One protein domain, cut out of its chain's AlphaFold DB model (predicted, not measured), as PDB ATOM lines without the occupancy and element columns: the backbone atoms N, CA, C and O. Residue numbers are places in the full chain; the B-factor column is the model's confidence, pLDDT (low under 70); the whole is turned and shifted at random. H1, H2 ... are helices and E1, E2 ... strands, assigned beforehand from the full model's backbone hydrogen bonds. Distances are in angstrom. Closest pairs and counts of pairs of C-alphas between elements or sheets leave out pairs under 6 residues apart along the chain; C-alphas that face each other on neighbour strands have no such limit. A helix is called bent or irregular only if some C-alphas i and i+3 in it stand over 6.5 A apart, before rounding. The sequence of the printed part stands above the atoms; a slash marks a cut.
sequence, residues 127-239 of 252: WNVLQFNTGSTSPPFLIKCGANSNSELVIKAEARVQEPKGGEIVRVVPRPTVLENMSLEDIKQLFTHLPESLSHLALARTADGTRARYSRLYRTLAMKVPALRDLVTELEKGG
ATOM      1  N   TRP A 127     646.834 444.991 476.100       90.69
ATOM      2  CA  TRP A 127     646.950 446.374 475.654       90.69
ATOM      3  C   TRP A 127     647.876 446.475 474.446       90.69
ATOM      4  O   TRP A 127     649.017 446.019 474.477       90.69
ATOM      5  N   ASN A 128     647.413 447.147 473.397       92.44
ATOM      6  CA  ASN A 128     648.239 447.562 472.271       92.44
ATOM      7  C   ASN A 128     648.502 449.060 472.353       92.44
ATOM      8  O   ASN A 128     647.582 449.834 472.592       92.44
ATOM      9  N   VAL A 129     649.746 449.473 472.133       91.50
ATOM     10  CA  VAL A 129     650.132 450.888 472.168       91.50
ATOM     11  C   VAL A 129     650.231 451.414 470.745       91.50
ATOM     12  O   VAL A 129     650.923 450.833 469.910       91.50
ATOM     13  N   LEU A 130     649.540 452.515 470.468       90.38
ATOM     14  CA  LEU A 130     649.660 453.260 469.226       90.38
ATOM     15  C   LEU A 130     650.198 454.654 469.512       90.38
ATOM     16  O   LEU A 130     649.815 455.305 470.483       90.38
ATOM     17  N   GLN A 131     651.054 455.111 468.609       90.25
ATOM     18  CA  GLN A 131     651.582 456.460 468.606       90.25
ATOM     19  C   GLN A 131     650.982 457.227 467.426       90.25
ATOM     20  O   GLN A 131     651.084 456.784 466.279       90.25
ATOM     21  N   PHE A 132     650.377 458.380 467.698       86.88
ATOM     22  CA  PHE A 132     649.843 459.277 466.678       86.88
ATOM     23  C   PHE A 132     650.696 460.539 466.599       86.88
ATOM     24  O   PHE A 132     650.806 461.297 467.560       86.88
ATOM     25  N   ASN A 133     651.278 460.773 465.426       84.00
ATOM     26  CA  ASN A 133     652.060 461.973 465.162       84.00
ATOM     27  C   ASN A 133     651.124 463.084 464.668       84.00
ATOM     28  O   ASN A 133     650.376 462.887 463.712       84.00
ATOM     29  N   THR A 134     651.173 464.251 465.304       75.19
ATOM     30  CA  THR A 134     650.311 465.410 465.000       75.19
ATOM     31  C   THR A 134     650.928 466.396 464.005       75.19
ATOM     32  O   THR A 134     650.284 467.373 463.634       75.19
ATOM     33  N   GLY A 135     652.155 466.146 463.536       63.25
ATOM     34  CA  GLY A 135     652.813 466.932 462.485       63.25
ATOM     35  C   GLY A 135     653.282 468.337 462.893       63.25
ATOM     36  O   GLY A 135     653.809 469.053 462.047       63.25
ATOM     37  N   SER A 136     653.122 468.736 464.159       60.53
ATOM     38  CA  SER A 136     653.652 469.982 464.733       60.53
ATOM     39  C   SER A 136     654.811 469.695 465.703       60.53
ATOM     40  O   SER A 136     655.154 468.540 465.945       60.53
ATOM     41  N   THR A 137     655.424 470.732 466.282       62.47
ATOM     42  CA  THR A 137     656.480 470.619 467.312       62.47
ATOM     43  C   THR A 137     656.000 470.020 468.647       62.47
ATOM     44  O   THR A 137     656.785 469.938 469.589       62.47
ATOM     45  N   SER A 138     654.730 469.608 468.758       68.25
ATOM     46  CA  SER A 138     654.190 468.932 469.943       68.25
ATOM     47  C   SER A 138     654.629 467.463 470.016       68.25
ATOM     48  O   SER A 138     654.759 466.821 468.970       68.25
ATOM     49  N   PRO A 139     654.778 466.889 471.223       71.44
ATOM     50  CA  PRO A 139     655.029 465.460 471.377       71.44
ATOM     51  C   PRO A 139     653.886 464.615 470.776       71.44
ATOM     52  O   PRO A 139     652.736 465.062 470.734       71.44
ATOM     53  N   PRO A 140     654.186 463.398 470.290       81.31
ATOM     54  CA  PRO A 140     653.180 462.508 469.723       81.31
ATOM     55  C   PRO A 140     652.234 461.967 470.803       81.31
ATOM     56  O   PRO A 140     652.634 461.761 471.946       81.31
ATOM     57  N   PHE A 141     650.990 461.662 470.429       85.88
ATOM     58  CA  PHE A 141     650.028 461.061 471.352       85.88
ATOM     59  C   PHE A 141     650.260 459.562 471.500       85.88
ATOM     60  O   PHE A 141     650.243 458.832 470.506       85.88
ATOM     61  N   LEU A 142     650.398 459.099 472.741       87.88
ATOM     62  CA  LEU A 142     650.445 457.682 473.090       87.88
ATOM     63  C   LEU A 142     649.066 457.223 473.566       87.88
ATOM     64  O   LEU A 142     648.547 457.693 474.574       87.88
ATOM     65  N   ILE A 143     648.477 456.286 472.827       90.94
ATOM     66  CA  ILE A 143     647.158 455.725 473.115       90.94
ATOM     67  C   ILE A 143     647.311 454.221 473.286       90.94
ATOM     68  O   ILE A 143     647.689 453.514 472.352       90.94
ATOM     69  N   LYS A 144     646.995 453.715 474.477       92.56
ATOM     70  CA  LYS A 144     646.871 452.277 474.725       92.56
ATOM     71  C   LYS A 144     645.431 451.876 474.438       92.56
ATOM     72  O   LYS A 144     644.514 452.502 474.960       92.56
ATOM     73  N   CYS A 145     645.214 450.845 473.636       92.88
ATOM     74  CA  CYS A 145     643.891 450.315 473.346       92.88
ATOM     75  C   CYS A 145     643.817 448.809 473.595       92.88
ATOM     76  O   CYS A 145     644.753 448.069 473.289       92.88
ATOM     77  N   GLY A 146     642.678 448.355 474.092       92.94
ATOM     78  CA  GLY A 146     642.367 446.948 474.280       92.94
ATOM     79  C   GLY A 146     640.876 446.693 474.128       92.94
ATOM     80  O   GLY A 146     640.127 447.567 473.686       92.94
ATOM     81  N   ALA A 147     640.458 445.483 474.473       91.81
ATOM     82  CA  ALA A 147     639.054 445.115 474.552       91.81
ATOM     83  C   ALA A 147     638.720 444.692 475.976       91.81
ATOM     84  O   ALA A 147     639.532 444.024 476.621       91.81
ATOM     85  N   ASN A 148     637.529 445.065 476.434       89.25
ATOM     86  CA  ASN A 148     636.930 444.448 477.611       89.25
ATOM     87  C   ASN A 148     636.279 443.102 477.237       89.25
ATOM     88  O   ASN A 148     636.210 442.718 476.065       89.25
ATOM     89  N   SER A 149     635.749 442.405 478.237       84.31
ATOM     90  CA  SER A 149     634.987 441.159 478.077       84.31
ATOM     91  C   SER A 149     633.745 441.283 477.182       84.31
ATOM     92  O   SER A 149     633.265 440.278 476.668       84.31
ATOM     93  N   ASN A 150     633.238 442.501 476.961       82.56
ATOM     94  CA  ASN A 150     632.057 442.776 476.138       82.56
ATOM     95  C   ASN A 150     632.399 443.034 474.660       82.56
ATOM     96  O   ASN A 150     631.525 443.424 473.881       82.56
ATOM     97  N   SER A 151     633.663 442.855 474.259       86.25
ATOM     98  CA  SER A 151     634.153 443.222 472.926       86.25
ATOM     99  C   SER A 151     633.896 444.700 472.595       86.25
ATOM    100  O   SER A 151     633.514 445.058 471.476       86.25
ATOM    101  N   GLU A 152     634.120 445.578 473.573       90.50
ATOM    102  CA  GLU A 152     634.118 447.028 473.401       90.50
ATOM    103  C   GLU A 152     635.546 447.563 473.417       90.50
ATOM    104  O   GLU A 152     636.414 447.060 474.133       90.50
ATOM    105  N   LEU A 153     635.796 448.600 472.619       91.69
ATOM    106  CA  LEU A 153     637.100 449.245 472.570       91.69
ATOM    107  C   LEU A 153     637.329 450.036 473.860       91.69
ATOM    108  O   LEU A 153     636.587 450.966 474.162       91.69
ATOM    109  N   VAL A 154     638.393 449.703 474.582       92.56
ATOM    110  CA  VAL A 154     638.829 450.417 475.786       92.56
ATOM    111  C   VAL A 154     640.119 451.147 475.472       92.56
ATOM    112  O   VAL A 154     641.029 450.573 474.873       92.56
ATOM    113  N   ILE A 155     640.216 452.405 475.885       92.19
ATOM    114  CA  ILE A 155     641.417 453.217 475.733       92.19
ATOM    115  C   ILE A 155     641.948 453.638 477.091       92.19
ATOM    116  O   ILE A 155     641.191 454.023 477.976       92.19
ATOM    117  N   LYS A 156     643.274 453.621 477.203       89.94
ATOM    118  CA  LYS A 156     644.038 454.244 478.271       89.94
ATOM    119  C   LYS A 156     645.011 455.257 477.676       89.94
ATOM    120  O   LYS A 156     645.864 454.898 476.863       89.94
ATOM    121  N   ALA A 157     644.874 456.518 478.061       87.75
ATOM    122  CA  ALA A 157     645.761 457.599 477.637       87.75
ATOM    123  C   ALA A 157     645.769 458.721 478.683       87.75
ATOM    124  O   ALA A 157     644.950 458.721 479.603       87.75
ATOM    125  N   GLU A 158     646.693 459.670 478.547       80.62
ATOM    126  CA  GLU A 158     646.766 460.849 479.413       80.62
ATOM    127  C   GLU A 158     645.437 461.617 479.411       80.62
ATOM    128  O   GLU A 158     644.864 461.907 478.356       80.62
ATOM    129  N   ALA A 159     644.944 461.941 480.610       69.44
ATOM    130  CA  ALA A 159     643.724 462.726 480.777       69.44
ATOM    131  C   ALA A 159     643.866 464.131 480.199       69.44
ATOM    132  O   ALA A 159     642.889 464.673 479.686       69.44
ATOM    133  N   ARG A 160     645.069 464.708 480.311       70.81
ATOM    134  CA  ARG A 160     645.387 466.053 479.847       70.81
ATOM    135  C   ARG A 160     646.709 466.061 479.094       70.81
ATOM    136  O   ARG A 160     647.732 465.715 479.662       70.81
ATOM    137  N   VAL A 161     646.674 466.497 477.842       65.44
ATOM    138  CA  VAL A 161     647.813 466.617 476.918       65.44
ATOM    139  C   VAL A 161     648.750 467.757 477.321       65.44
ATOM    140  O   VAL A 161     649.951 467.702 477.075       65.44
ATOM    141  N   GLN A 162     648.199 468.824 477.903       61.12
ATOM    142  CA  GLN A 162     648.957 470.036 478.234       61.12
ATOM    143  C   GLN A 162     649.594 469.989 479.632       61.12
ATOM    144  O   GLN A 162     650.459 470.810 479.933       61.12
ATOM    145  N   GLU A 163     649.200 469.041 480.489       55.97
ATOM    146  CA  GLU A 163     649.694 468.945 481.863       55.97
ATOM    147  C   GLU A 163     650.646 467.748 482.023       55.97
ATOM    148  O   GLU A 163     650.193 466.605 481.990       55.97
ATOM    149  N   PRO A 164     651.942 467.960 482.322       50.03
ATOM    150  CA  PRO A 164     652.917 466.874 482.500       50.03
ATOM    151  C   PRO A 164     652.670 465.999 483.749       50.03
ATOM    152  O   PRO A 164     653.448 465.097 484.038       50.03
ATOM    153  N   LYS A 165     651.608 466.278 484.517       55.47
ATOM    154  CA  LYS A 165     651.142 465.497 485.675       55.47
ATOM    155  C   LYS A 165     649.722 464.941 485.480       55.47
ATOM    156  O   LYS A 165     649.108 464.502 486.451       55.47
ATOM    157  N   GLY A 166     649.182 464.984 484.261       58.78
ATOM    158  CA  GLY A 166     647.880 464.401 483.956       58.78
ATOM    159  C   GLY A 166     647.918 462.887 484.161       58.78
ATOM    160  O   GLY A 166     648.696 462.191 483.517       58.78
ATOM    161  N   GLY A 167     647.093 462.362 485.068       69.88
ATOM    162  CA  GLY A 167     646.960 460.914 485.241       69.88
ATOM    163  C   GLY A 167     646.473 460.236 483.953       69.88
ATOM    164  O   GLY A 167     645.717 460.828 483.181       69.88
ATOM    165  N   GLU A 168     646.889 458.989 483.708       80.38
ATOM    166  CA  GLU A 168     646.279 458.169 482.656       80.38
ATOM    167  C   GLU A 168     644.829 457.845 483.056       80.38
ATOM    168  O   GLU A 168     644.590 457.349 484.157       80.38
ATOM    169  N   ILE A 169     643.865 458.075 482.163       85.19
ATOM    170  CA  ILE A 169     642.472 457.658 482.364       85.19
ATOM    171  C   ILE A 169     642.128 456.493 481.448       85.19
ATOM    172  O   ILE A 169     642.565 456.438 480.298       85.19
ATOM    173  N   VAL A 170     641.324 455.568 481.971       86.44
ATOM    174  CA  VAL A 170     640.797 454.417 481.238       86.44
ATOM    175  C   VAL A 170     639.324 454.662 480.924       86.44
ATOM    176  O   VAL A 170     638.538 454.980 481.820       86.44
ATOM    177  N   ARG A 171     638.944 454.542 479.650       89.38
ATOM    178  CA  ARG A 171     637.574 454.770 479.175       89.38
ATOM    179  C   ARG A 171     637.178 453.794 478.077       89.38
ATOM    180  O   ARG A 171     637.962 453.514 477.173       89.38
ATOM    181  N   VAL A 172     635.930 453.333 478.136       90.38
ATOM    182  CA  VAL A 172     635.276 452.638 477.022       90.38
ATOM    183  C   VAL A 172     634.913 453.667 475.953       90.38
ATOM    184  O   VAL A 172     634.408 454.748 476.252       90.38
ATOM    185  N   VAL A 173     635.207 453.343 474.701       92.12
ATOM    186  CA  VAL A 173     635.066 454.238 473.557       92.12
ATOM    187  C   VAL A 173     633.750 453.941 472.840       92.12
ATOM    188  O   VAL A 173     633.544 452.804 472.407       92.12
ATOM    189  N   PRO A 174     632.858 454.933 472.661       91.38
ATOM    190  CA  PRO A 174     631.563 454.699 472.035       91.38
ATOM    191  C   PRO A 174     631.710 454.302 470.562       91.38
ATOM    192  O   PRO A 174     632.563 454.822 469.836       91.38
ATOM    193  N   ARG A 175     630.850 453.395 470.087       92.31
ATOM    194  CA  ARG A 175     630.830 452.999 468.671       92.31
ATOM    195  C   ARG A 175     630.492 454.202 467.775       92.31
ATOM    196  O   ARG A 175     629.682 455.036 468.177       92.31
ATOM    197  N   PRO A 176     631.032 454.282 466.543       91.31
ATOM    198  CA  PRO A 176     630.777 455.418 465.652       91.31
ATOM    199  C   PRO A 176     629.296 455.676 465.340       91.31
ATOM    200  O   PRO A 176     628.921 456.827 465.133       91.31
ATOM    201  N   THR A 177     628.458 454.634 465.356       88.38
ATOM    202  CA  THR A 177     627.009 454.721 465.104       88.38
ATOM    203  C   THR A 177     626.274 455.611 466.108       88.38
ATOM    204  O   THR A 177     625.266 456.218 465.769       88.38
ATOM    205  N   VAL A 178     626.805 455.766 467.327       89.25
ATOM    206  CA  VAL A 178     626.239 456.658 468.353       89.25
ATOM    207  C   VAL A 178     626.240 458.121 467.887       89.25
ATOM    208  O   VAL A 178     625.391 458.899 468.310       89.25
ATOM    209  N   LEU A 179     627.150 458.500 466.980       89.38
ATOM    210  CA  LEU A 179     627.291 459.883 466.524       89.38
ATOM    211  C   LEU A 179     626.361 460.264 465.358       89.38
ATOM    212  O   LEU A 179     626.318 461.447 465.015       89.38
ATOM    213  N   GLU A 180     625.649 459.319 464.726       85.81
ATOM    214  CA  GLU A 180     624.917 459.545 463.459       85.81
ATOM    215  C   GLU A 180     623.871 460.668 463.539       85.81
ATOM    216  O   GLU A 180     623.714 461.428 462.583       85.81
ATOM    217  N   ASN A 181     623.235 460.848 464.701       85.38
ATOM    218  CA  ASN A 181     622.163 461.831 464.908       85.38
ATOM    219  C   ASN A 181     622.521 462.951 465.905       85.38
ATOM    220  O   ASN A 181     621.646 463.711 466.306       85.38
ATOM    221  N   MET A 182     623.790 463.071 466.309       88.44
ATOM    222  CA  MET A 182     624.235 464.067 467.300       88.44
ATOM    223  C   MET A 182     624.683 465.386 466.656       88.44
ATOM    224  O   MET A 182     625.333 465.362 465.608       88.44
ATOM    225  N   SER A 183     624.397 466.530 467.283       90.81
ATOM    226  CA  SER A 183     624.934 467.829 466.844       90.81
ATOM    227  C   SER A 183     626.445 467.939 467.108       90.81
ATOM    228  O   SER A 183     627.029 467.119 467.819       90.81
ATOM    229  N   LEU A 184     627.121 468.945 466.536       91.06
ATOM    230  CA  LEU A 184     628.552 469.153 466.803       91.06
ATOM    231  C   LEU A 184     628.805 469.433 468.292       91.06
ATOM    232  O   LEU A 184     629.824 469.008 468.837       91.06
ATOM    233  N   GLU A 185     627.890 470.147 468.934       92.12
ATOM    234  CA  GLU A 185     627.921 470.491 470.351       92.12
ATOM    235  C   GLU A 185     627.790 469.234 471.217       92.12
ATOM    236  O   GLU A 185     628.629 469.019 472.093       92.12
ATOM    237  N   ASP A 186     626.840 468.351 470.900       91.88
ATOM    238  CA  ASP A 186     626.655 467.079 471.614       91.88
ATOM    239  C   ASP A 186     627.873 466.160 471.452       91.88
ATOM    240  O   ASP A 186     628.329 465.536 472.411       91.88
ATOM    241  N   ILE A 187     628.458 466.109 470.248       92.38
ATOM    242  CA  ILE A 187     629.678 465.328 469.987       92.38
ATOM    243  C   ILE A 187     630.848 465.871 470.819       92.38
ATOM    244  O   ILE A 187     631.600 465.096 471.412       92.38
ATOM    245  N   LYS A 188     631.006 467.199 470.894       91.75
ATOM    246  CA  LYS A 188     632.035 467.825 471.739       91.75
ATOM    247  C   LYS A 188     631.818 467.489 473.206       91.75
ATOM    248  O   LYS A 188     632.789 467.149 473.878       91.75
ATOM    249  N   GLN A 189     630.576 467.549 473.685       91.19
ATOM    250  CA  GLN A 189     630.235 467.197 475.061       91.19
ATOM    251  C   GLN A 189     630.576 465.734 475.358       91.19
ATOM    252  O   GLN A 189     631.261 465.463 476.341       91.19
ATOM    253  N   LEU A 190     630.216 464.801 474.474       90.12
ATOM    254  CA  LEU A 190     630.587 463.388 474.600       90.12
ATOM    255  C   LEU A 190     632.110 463.204 474.709       90.12
ATOM    256  O   LEU A 190     632.597 462.444 475.544       90.12
ATOM    257  N   PHE A 191     632.875 463.929 473.892       90.44
ATOM    258  CA  PHE A 191     634.337 463.842 473.861       90.44
ATOM    259  C   PHE A 191     635.020 464.455 475.090       90.44
ATOM    260  O   PHE A 191     636.186 464.152 475.333       90.44
ATOM    261  N   THR A 192     634.323 465.246 475.912       87.94
ATOM    262  CA  THR A 192     634.878 465.705 477.203       87.94
ATOM    263  C   THR A 192     635.089 464.565 478.200       87.94
ATOM    264  O   THR A 192     635.908 464.685 479.107       87.94
ATOM    265  N   HIS A 193     634.385 463.443 478.021       86.69
ATOM    266  CA  HIS A 193     634.513 462.260 478.873       86.69
ATOM    267  C   HIS A 193     635.602 461.283 478.402       86.69
ATOM    268  O   HIS A 193     635.910 460.322 479.113       86.69
ATOM    269  N   LEU A 194     636.176 461.513 477.217       88.69
ATOM    270  CA  LEU A 194     637.240 460.707 476.617       88.69
ATOM    271  C   LEU A 194     638.619 461.331 476.904       88.69
ATOM    272  O   LEU A 194     638.697 462.523 477.207       88.69
ATOM    273  N   PRO A 195     639.719 460.560 476.803       87.56
ATOM    274  CA  PRO A 195     641.065 461.115 476.924       87.56
ATOM    275  C   PRO A 195     641.291 462.262 475.940       87.56
ATOM    276  O   PRO A 195     640.950 462.147 474.760       87.56
ATOM    277  N   GLU A 196     641.906 463.348 476.413       87.62
ATOM    278  CA  GLU A 196     642.062 464.583 475.639       87.62
ATOM    279  C   GLU A 196     642.788 464.334 474.304       87.62
ATOM    280  O   GLU A 196     642.414 464.912 473.284       87.62
ATOM    281  N   SER A 197     643.758 463.417 474.270       88.00
ATOM    282  CA  SER A 197     644.459 463.005 473.045       88.00
ATOM    283  C   SER A 197     643.523 462.423 471.978       88.00
ATOM    284  O   SER A 197     643.645 462.751 470.796       88.00
ATOM    285  N   LEU A 198     642.548 461.604 472.377       90.44
ATOM    286  CA  LEU A 198     641.562 461.023 471.465       90.44
ATOM    287  C   LEU A 198     640.635 462.103 470.905       90.44
ATOM    288  O   LEU A 198     640.388 462.154 469.698       90.44
ATOM    289  N   SER A 199     640.161 462.989 471.779       90.69
ATOM    290  CA  SER A 199     639.292 464.105 471.416       90.69
ATOM    291  C   SER A 199     639.997 465.042 470.434       90.69
ATOM    292  O   SER A 199     639.434 465.373 469.392       90.69
ATOM    293  N   HIS A 200     641.267 465.376 470.671       89.00
ATOM    294  CA  HIS A 200     642.074 466.181 469.747       89.00
ATOM    295  C   HIS A 200     642.220 465.548 468.363       89.00
ATOM    296  O   HIS A 200     642.096 466.242 467.354       89.00
ATOM    297  N   LEU A 201     642.456 464.236 468.294       90.25
ATOM    298  CA  LEU A 201     642.580 463.521 467.021       90.25
ATOM    299  C   LEU A 201     641.256 463.466 466.244       90.25
ATOM    300  O   LEU A 201     641.260 463.447 465.010       90.25
ATOM    301  N   ALA A 202     640.126 463.425 466.948       91.62
ATOM    302  CA  ALA A 202     638.811 463.247 466.346       91.62
ATOM    303  C   ALA A 202     638.118 464.566 465.957       91.62
ATOM    304  O   ALA A 202     637.316 464.572 465.020       91.62
ATOM    305  N   LEU A 203     638.414 465.681 466.632       90.44
ATOM    306  CA  LEU A 203     637.700 466.946 466.446       90.44
ATOM    307  C   LEU A 203     637.959 467.594 465.073       90.44
ATOM    308  O   LEU A 203     639.089 467.709 464.590       90.44
ATOM    309  N   ALA A 204     636.879 468.059 464.439       86.94
ATOM    310  CA  ALA A 204     636.890 468.821 463.194       86.94
ATOM    311  C   ALA A 204     636.048 470.105 463.310       86.94
ATOM    312  O   ALA A 204     635.353 470.333 464.295       86.94
ATOM    313  N   ARG A 205     636.080 470.946 462.264       83.31
ATOM    314  CA  ARG A 205     635.282 472.187 462.191       83.31
ATOM    315  C   ARG A 205     633.784 471.951 461.926       83.31
ATOM    316  O   ARG A 205     633.012 472.891 462.060       83.31
ATOM    317  N   THR A 206     633.378 470.737 461.546       88.12
ATOM    318  CA  THR A 206     631.982 470.355 461.250       88.12
ATOM    319  C   THR A 206     631.635 469.002 461.882       88.12
ATOM    320  O   THR A 206     632.531 468.191 462.146       88.12
ATOM    321  N   ALA A 207     630.341 468.745 462.117       87.12
ATOM    322  CA  ALA A 207     629.861 467.491 462.709       87.12
ATOM    323  C   ALA A 207     630.226 466.277 461.841       87.12
ATOM    324  O   ALA A 207     630.877 465.355 462.324       87.12
ATOM    325  N   ASP A 208     629.925 466.316 460.541       88.06
ATOM    326  CA  ASP A 208     630.239 465.211 459.622       88.06
ATOM    327  C   ASP A 208     631.741 464.960 459.493       88.06
ATOM    328  O   ASP A 208     632.190 463.814 459.486       88.06
ATOM    329  N   GLY A 209     632.545 466.029 459.487       91.69
ATOM    330  CA  GLY A 209     633.999 465.913 459.514       91.69
ATOM    331  C   GLY A 209     634.507 465.237 460.790       91.69
ATOM    332  O   GLY A 209     635.438 464.434 460.726       91.69
ATOM    333  N   THR A 210     633.882 465.526 461.933       92.38
ATOM    334  CA  THR A 210     634.214 464.918 463.231       92.38
ATOM    335  C   THR A 210     633.814 463.444 463.248       92.38
ATOM    336  O   THR A 210     634.633 462.591 463.578       92.38
ATOM    337  N   ARG A 211     632.599 463.116 462.789       92.44
ATOM    338  CA  ARG A 211     632.099 461.735 462.663       92.44
ATOM    339  C   ARG A 211     633.002 460.882 461.776       92.44
ATOM    340  O   ARG A 211     633.392 459.784 462.169       92.44
ATOM    341  N   ALA A 212     633.386 461.394 460.606       91.75
ATOM    342  CA  ALA A 212     634.249 460.678 459.667       91.75
ATOM    343  C   ALA A 212     635.646 460.408 460.249       91.75
ATOM    344  O   ALA A 212     636.158 459.287 460.153       91.75
ATOM    345  N   ARG A 213     636.261 461.410 460.896       92.94
ATOM    346  CA  ARG A 213     637.563 461.251 461.566       92.94
ATOM    347  C   ARG A 213     637.481 460.279 462.731       92.94
ATOM    348  O   ARG A 213     638.307 459.374 462.809       92.94
ATOM    349  N   TYR A 214     636.476 460.432 463.588       94.44
ATOM    350  CA  TYR A 214     636.255 459.551 464.727       94.44
ATOM    351  C   TYR A 214     636.044 458.102 464.287       94.44
ATOM    352  O   TYR A 214     636.695 457.204 464.809       94.44
ATOM    353  N   SER A 215     635.217 457.870 463.264       93.00
ATOM    354  CA  SER A 215     634.999 456.538 462.686       93.00
ATOM    355  C   SER A 215     636.306 455.907 462.193       93.00
ATOM    356  O   SER A 215     636.608 454.753 462.504       93.00
ATOM    357  N   ARG A 216     637.150 456.681 461.496       92.62
ATOM    358  CA  ARG A 216     638.471 456.218 461.048       92.62
ATOM    359  C   ARG A 216     639.419 455.924 462.213       92.62
ATOM    360  O   ARG A 216     640.127 454.915 462.170       92.62
ATOM    361  N   LEU A 217     639.439 456.778 463.234       93.38
ATOM    362  CA  LEU A 217     640.272 456.609 464.426       93.38
ATOM    363  C   LEU A 217     639.852 455.365 465.216       93.38
ATOM    364  O   LEU A 217     640.694 454.515 465.498       93.38
ATOM    365  N   TYR A 218     638.549 455.210 465.468       94.06
ATOM    366  CA  TYR A 218     637.958 454.037 466.111       94.06
ATOM    367  C   TYR A 218     638.363 452.758 465.381       94.06
ATOM    368  O   TYR A 218     638.897 451.837 465.992       94.06
ATOM    369  N   ARG A 219     638.189 452.724 464.052       92.38
ATOM    370  CA  ARG A 219     638.575 451.579 463.218       92.38
ATOM    371  C   ARG A 219     640.061 451.253 463.345       92.38
ATOM    372  O   ARG A 219     640.427 450.094 463.510       92.38
ATOM    373  N   THR A 220     640.912 452.275 463.291       92.25
ATOM    374  CA  THR A 220     642.371 452.117 463.381       92.25
ATOM    375  C   THR A 220     642.780 451.475 464.705       92.25
ATOM    376  O   THR A 220     643.606 450.565 464.709       92.25
ATOM    377  N   LEU A 221     642.179 451.909 465.812       93.50
ATOM    378  CA  LEU A 221     642.447 451.364 467.143       93.50
ATOM    379  C   LEU A 221     641.879 449.948 467.288       93.50
ATOM    380  O   LEU A 221     642.604 449.026 467.651       93.50
ATOM    381  N   ALA A 222     640.612 449.749 466.921       92.31
ATOM    382  CA  ALA A 222     639.936 448.462 467.031       92.31
ATOM    383  C   ALA A 222     640.604 447.365 466.183       92.31
ATOM    384  O   ALA A 222     640.762 446.248 466.662       92.31
ATOM    385  N   MET A 223     641.116 447.675 464.985       91.81
ATOM    386  CA  MET A 223     641.863 446.705 464.161       91.81
ATOM    387  C   MET A 223     643.147 446.198 464.816       91.81
ATOM    388  O   MET A 223     643.607 445.089 464.524       91.81
ATOM    389  N   LYS A 224     643.763 447.008 465.685       91.06
ATOM    390  CA  LYS A 224     644.948 446.584 466.435       91.06
ATOM    391  C   LYS A 224     644.603 445.654 467.587       91.06
ATOM    392  O   LYS A 224     645.494 444.948 468.040       91.06
ATOM    393  N   VAL A 225     643.343 445.582 468.010       91.69
ATOM    394  CA  VAL A 225     642.885 444.708 469.092       91.69
ATOM    395  C   VAL A 225     642.341 443.397 468.503       91.69
ATOM    396  O   VAL A 225     641.305 443.422 467.841       91.69
ATOM    397  N   PRO A 226     642.993 442.235 468.729       87.38
ATOM    398  CA  PRO A 226     642.582 440.964 468.120       87.38
ATOM    399  C   PRO A 226     641.110 440.602 468.351       87.38
ATOM    400  O   PRO A 226     640.434 440.208 467.408       87.38
ATOM    401  N   ALA A 227     640.601 440.824 469.567       86.19
ATOM    402  CA  ALA A 227     639.218 440.523 469.945       86.19
ATOM    403  C   ALA A 227     638.155 441.367 469.208       86.19
ATOM    404  O   ALA A 227     636.982 441.012 469.220       86.19
ATOM    405  N   LEU A 228     638.543 442.480 468.569       88.94
ATOM    406  CA  LEU A 228     637.619 443.400 467.891       88.94
ATOM    407  C   LEU A 228     637.694 443.321 466.363       88.94
ATOM    408  O   LEU A 228     636.969 444.052 465.689       88.94
ATOM    409  N   ARG A 229     638.553 442.468 465.792       87.50
ATOM    410  CA  ARG A 229     638.772 442.422 464.336       87.50
ATOM    411  C   ARG A 229     637.501 442.092 463.559       87.50
ATOM    412  O   ARG A 229     637.176 442.813 462.622       87.50
ATOM    413  N   ASP A 230     636.751 441.086 464.002       83.56
ATOM    414  CA  ASP A 230     635.503 440.682 463.343       83.56
ATOM    415  C   ASP A 230     634.452 441.799 463.397       83.56
ATOM    416  O   ASP A 230     633.795 442.095 462.398       83.56
ATOM    417  N   LEU A 231     634.354 442.498 464.537       83.56
ATOM    418  CA  LEU A 231     633.472 443.656 464.699       83.56
ATOM    419  C   LEU A 231     633.826 444.774 463.708       83.56
ATOM    420  O   LEU A 231     632.937 445.418 463.151       83.56
ATOM    421  N   VAL A 232     635.119 445.019 463.482       84.38
ATOM    422  CA  VAL A 232     635.556 446.026 462.512       84.38
ATOM    423  C   VAL A 232     635.197 445.623 461.086       84.38
ATOM    424  O   VAL A 232     634.710 446.466 460.335       84.38
ATOM    425  N   THR A 233     635.385 444.358 460.714       81.50
ATOM    426  CA  THR A 233     635.007 443.870 459.382       81.50
ATOM    427  C   THR A 233     633.507 444.044 459.120       81.50
ATOM    428  O   THR A 233     633.114 444.418 458.015       81.50
ATOM    429  N   GLU A 234     632.655 443.858 460.130       78.88
ATOM    430  CA  GLU A 234     631.219 444.144 460.013       78.88
ATOM    431  C   GLU A 234     630.924 445.647 459.865       78.88
ATOM    432  O   GLU A 234     630.101 446.036 459.035       78.88
ATOM    433  N   LEU A 235     631.649 446.520 460.577       72.06
ATOM    434  CA  LEU A 235     631.549 447.978 460.394       72.06
ATOM    435  C   LEU A 235     631.997 448.442 458.996       72.06
ATOM    436  O   LEU A 235     631.550 449.489 458.530       72.06
ATOM    437  N   GLU A 236     632.888 447.707 458.327       67.00
ATOM    438  CA  GLU A 236     633.296 447.978 456.941       67.00
ATOM    439  C   GLU A 236     632.237 447.522 455.933       67.00
ATOM    440  O   GLU A 236     631.919 448.257 454.998       67.00
ATOM    441  N   LYS A 237     631.627 446.353 456.157       63.50
ATOM    442  CA  LYS A 237     630.520 445.843 455.331       63.50
ATOM    443  C   LYS A 237     629.257 446.697 455.455       63.50
ATOM    444  O   LYS A 237     628.576 446.920 454.458       63.50
ATOM    445  N   GLY A 238     628.995 447.256 456.638       52.00
ATOM    446  CA  GLY A 238     627.920 448.227 456.872       52.00
ATOM    447  C   GLY A 238     628.079 449.554 456.114       52.00
ATOM    448  O   GLY A 238     627.149 450.352 456.093       52.00
ATOM    449  N   GLY A 239     629.227 449.787 455.459       47.25
ATOM    450  CA  GLY A 239     629.454 450.910 454.543       47.25
ATOM    451  C   GLY A 239     629.045 450.649 453.085       47.25
ATOM    452  O   GLY A 239     629.064 451.578 452.282       47.25
TER     453      GLY A 239
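Overview. This is residues 127 to 239 of the 252 residues of an uncharacterized protein of Cuscuta campestris (UniProt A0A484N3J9). A strongly twisted sheet of four strands has the long helix H4 and the short helix H3 over one face, while no named helix covers the other face. H4 is the hub: its later part crosses the sheet, its earlier part reaches past it to H1 and H2, which are not on the sheet, and H5 folds back from its last turns as a helical hairpin. The printed part has 113 residues, with E1, E2, E3, E4, H1, H2, H3, H4 and H5 along the chain. The class is mixed, helices and strands; the sheet's order is E1 - E2 - E3 - E4, all antiparallel. The whole is compact, with a radius of gyration of the C-alphas of 13.7 A and spans of 40 by 31 by 24 A.

Arrangement. E1, residues 128 to 132, and E2, residues 141 to 147, form a hairpin, with N 130 and O 143 2.8 A apart, within hydrogen-bond range. E3, residues 153 to 158, is antiparallel to E2, with N 144 and O 156 at 2.9 A. E4, residues 168 to 172, is antiparallel to E3, with N 155 and O 171 at 2.8 A. These strands make a meander, each the antiparallel neighbour of the one before; E1 and E4 are its edge strands. H4, residues 207 to 224, is on the sheet at a height of 12.4 A, over E2 and E3, and runs across the strands, at 64 degrees to E2 on the local plane. H3, residues 196 to 202, is on the same face, over E2 at a height of 8.8 A. H3 touches residues 210 to 217 of H4, the closest C-alphas being those of Ala 202 and Tyr 214, 4.8 A. H1, residues 176 to 179, touches H4, with the C-alphas of Pro 176 and Ser 215 closest at 5.3 A. H2, residues 184 to 191, only just touches H4, with 3 pairs of C-alphas within 8 A, the closest being Leu 184 and Ala 207, 4.6 A. H5, residues 226 to 237, only grazes the sheet, and touches H4 at a steep tilt of 41 degrees, opposite ways, with the C-alphas of Met 223 and Arg 229 closest at 5.3 A. Every O i to N i+4 pair is within hydrogen-bond range in H2 and H3, against 13 of 14 in H4 and 6 of 8 in H5; H1 is too short for such a pair.

Along the chain. E1 begins at C-alpha 128, (648.239, 447.562, 472.271). E2 is 19.6 A from first to last C-alpha and E3 16.6 A. H4 is 26.1 A long, from C-alpha 207 at (629.861, 467.491, 462.709). H5, 18.2 A long, ends at C-alpha 237, (630.520, 445.843, 455.331); it is irregular, with C-alphas 227 and 230 7.6 A apart.

Size, cuts and confidence. The C-alphas farthest apart are those of Lys 165 and Lys 237, 41.6 A. The printed part has no cut, and no link is long. Mean pLDDT of the printed part is 84.6; residues 135 to 138, 159, 161 to 167 and 236 to 239 are under 70.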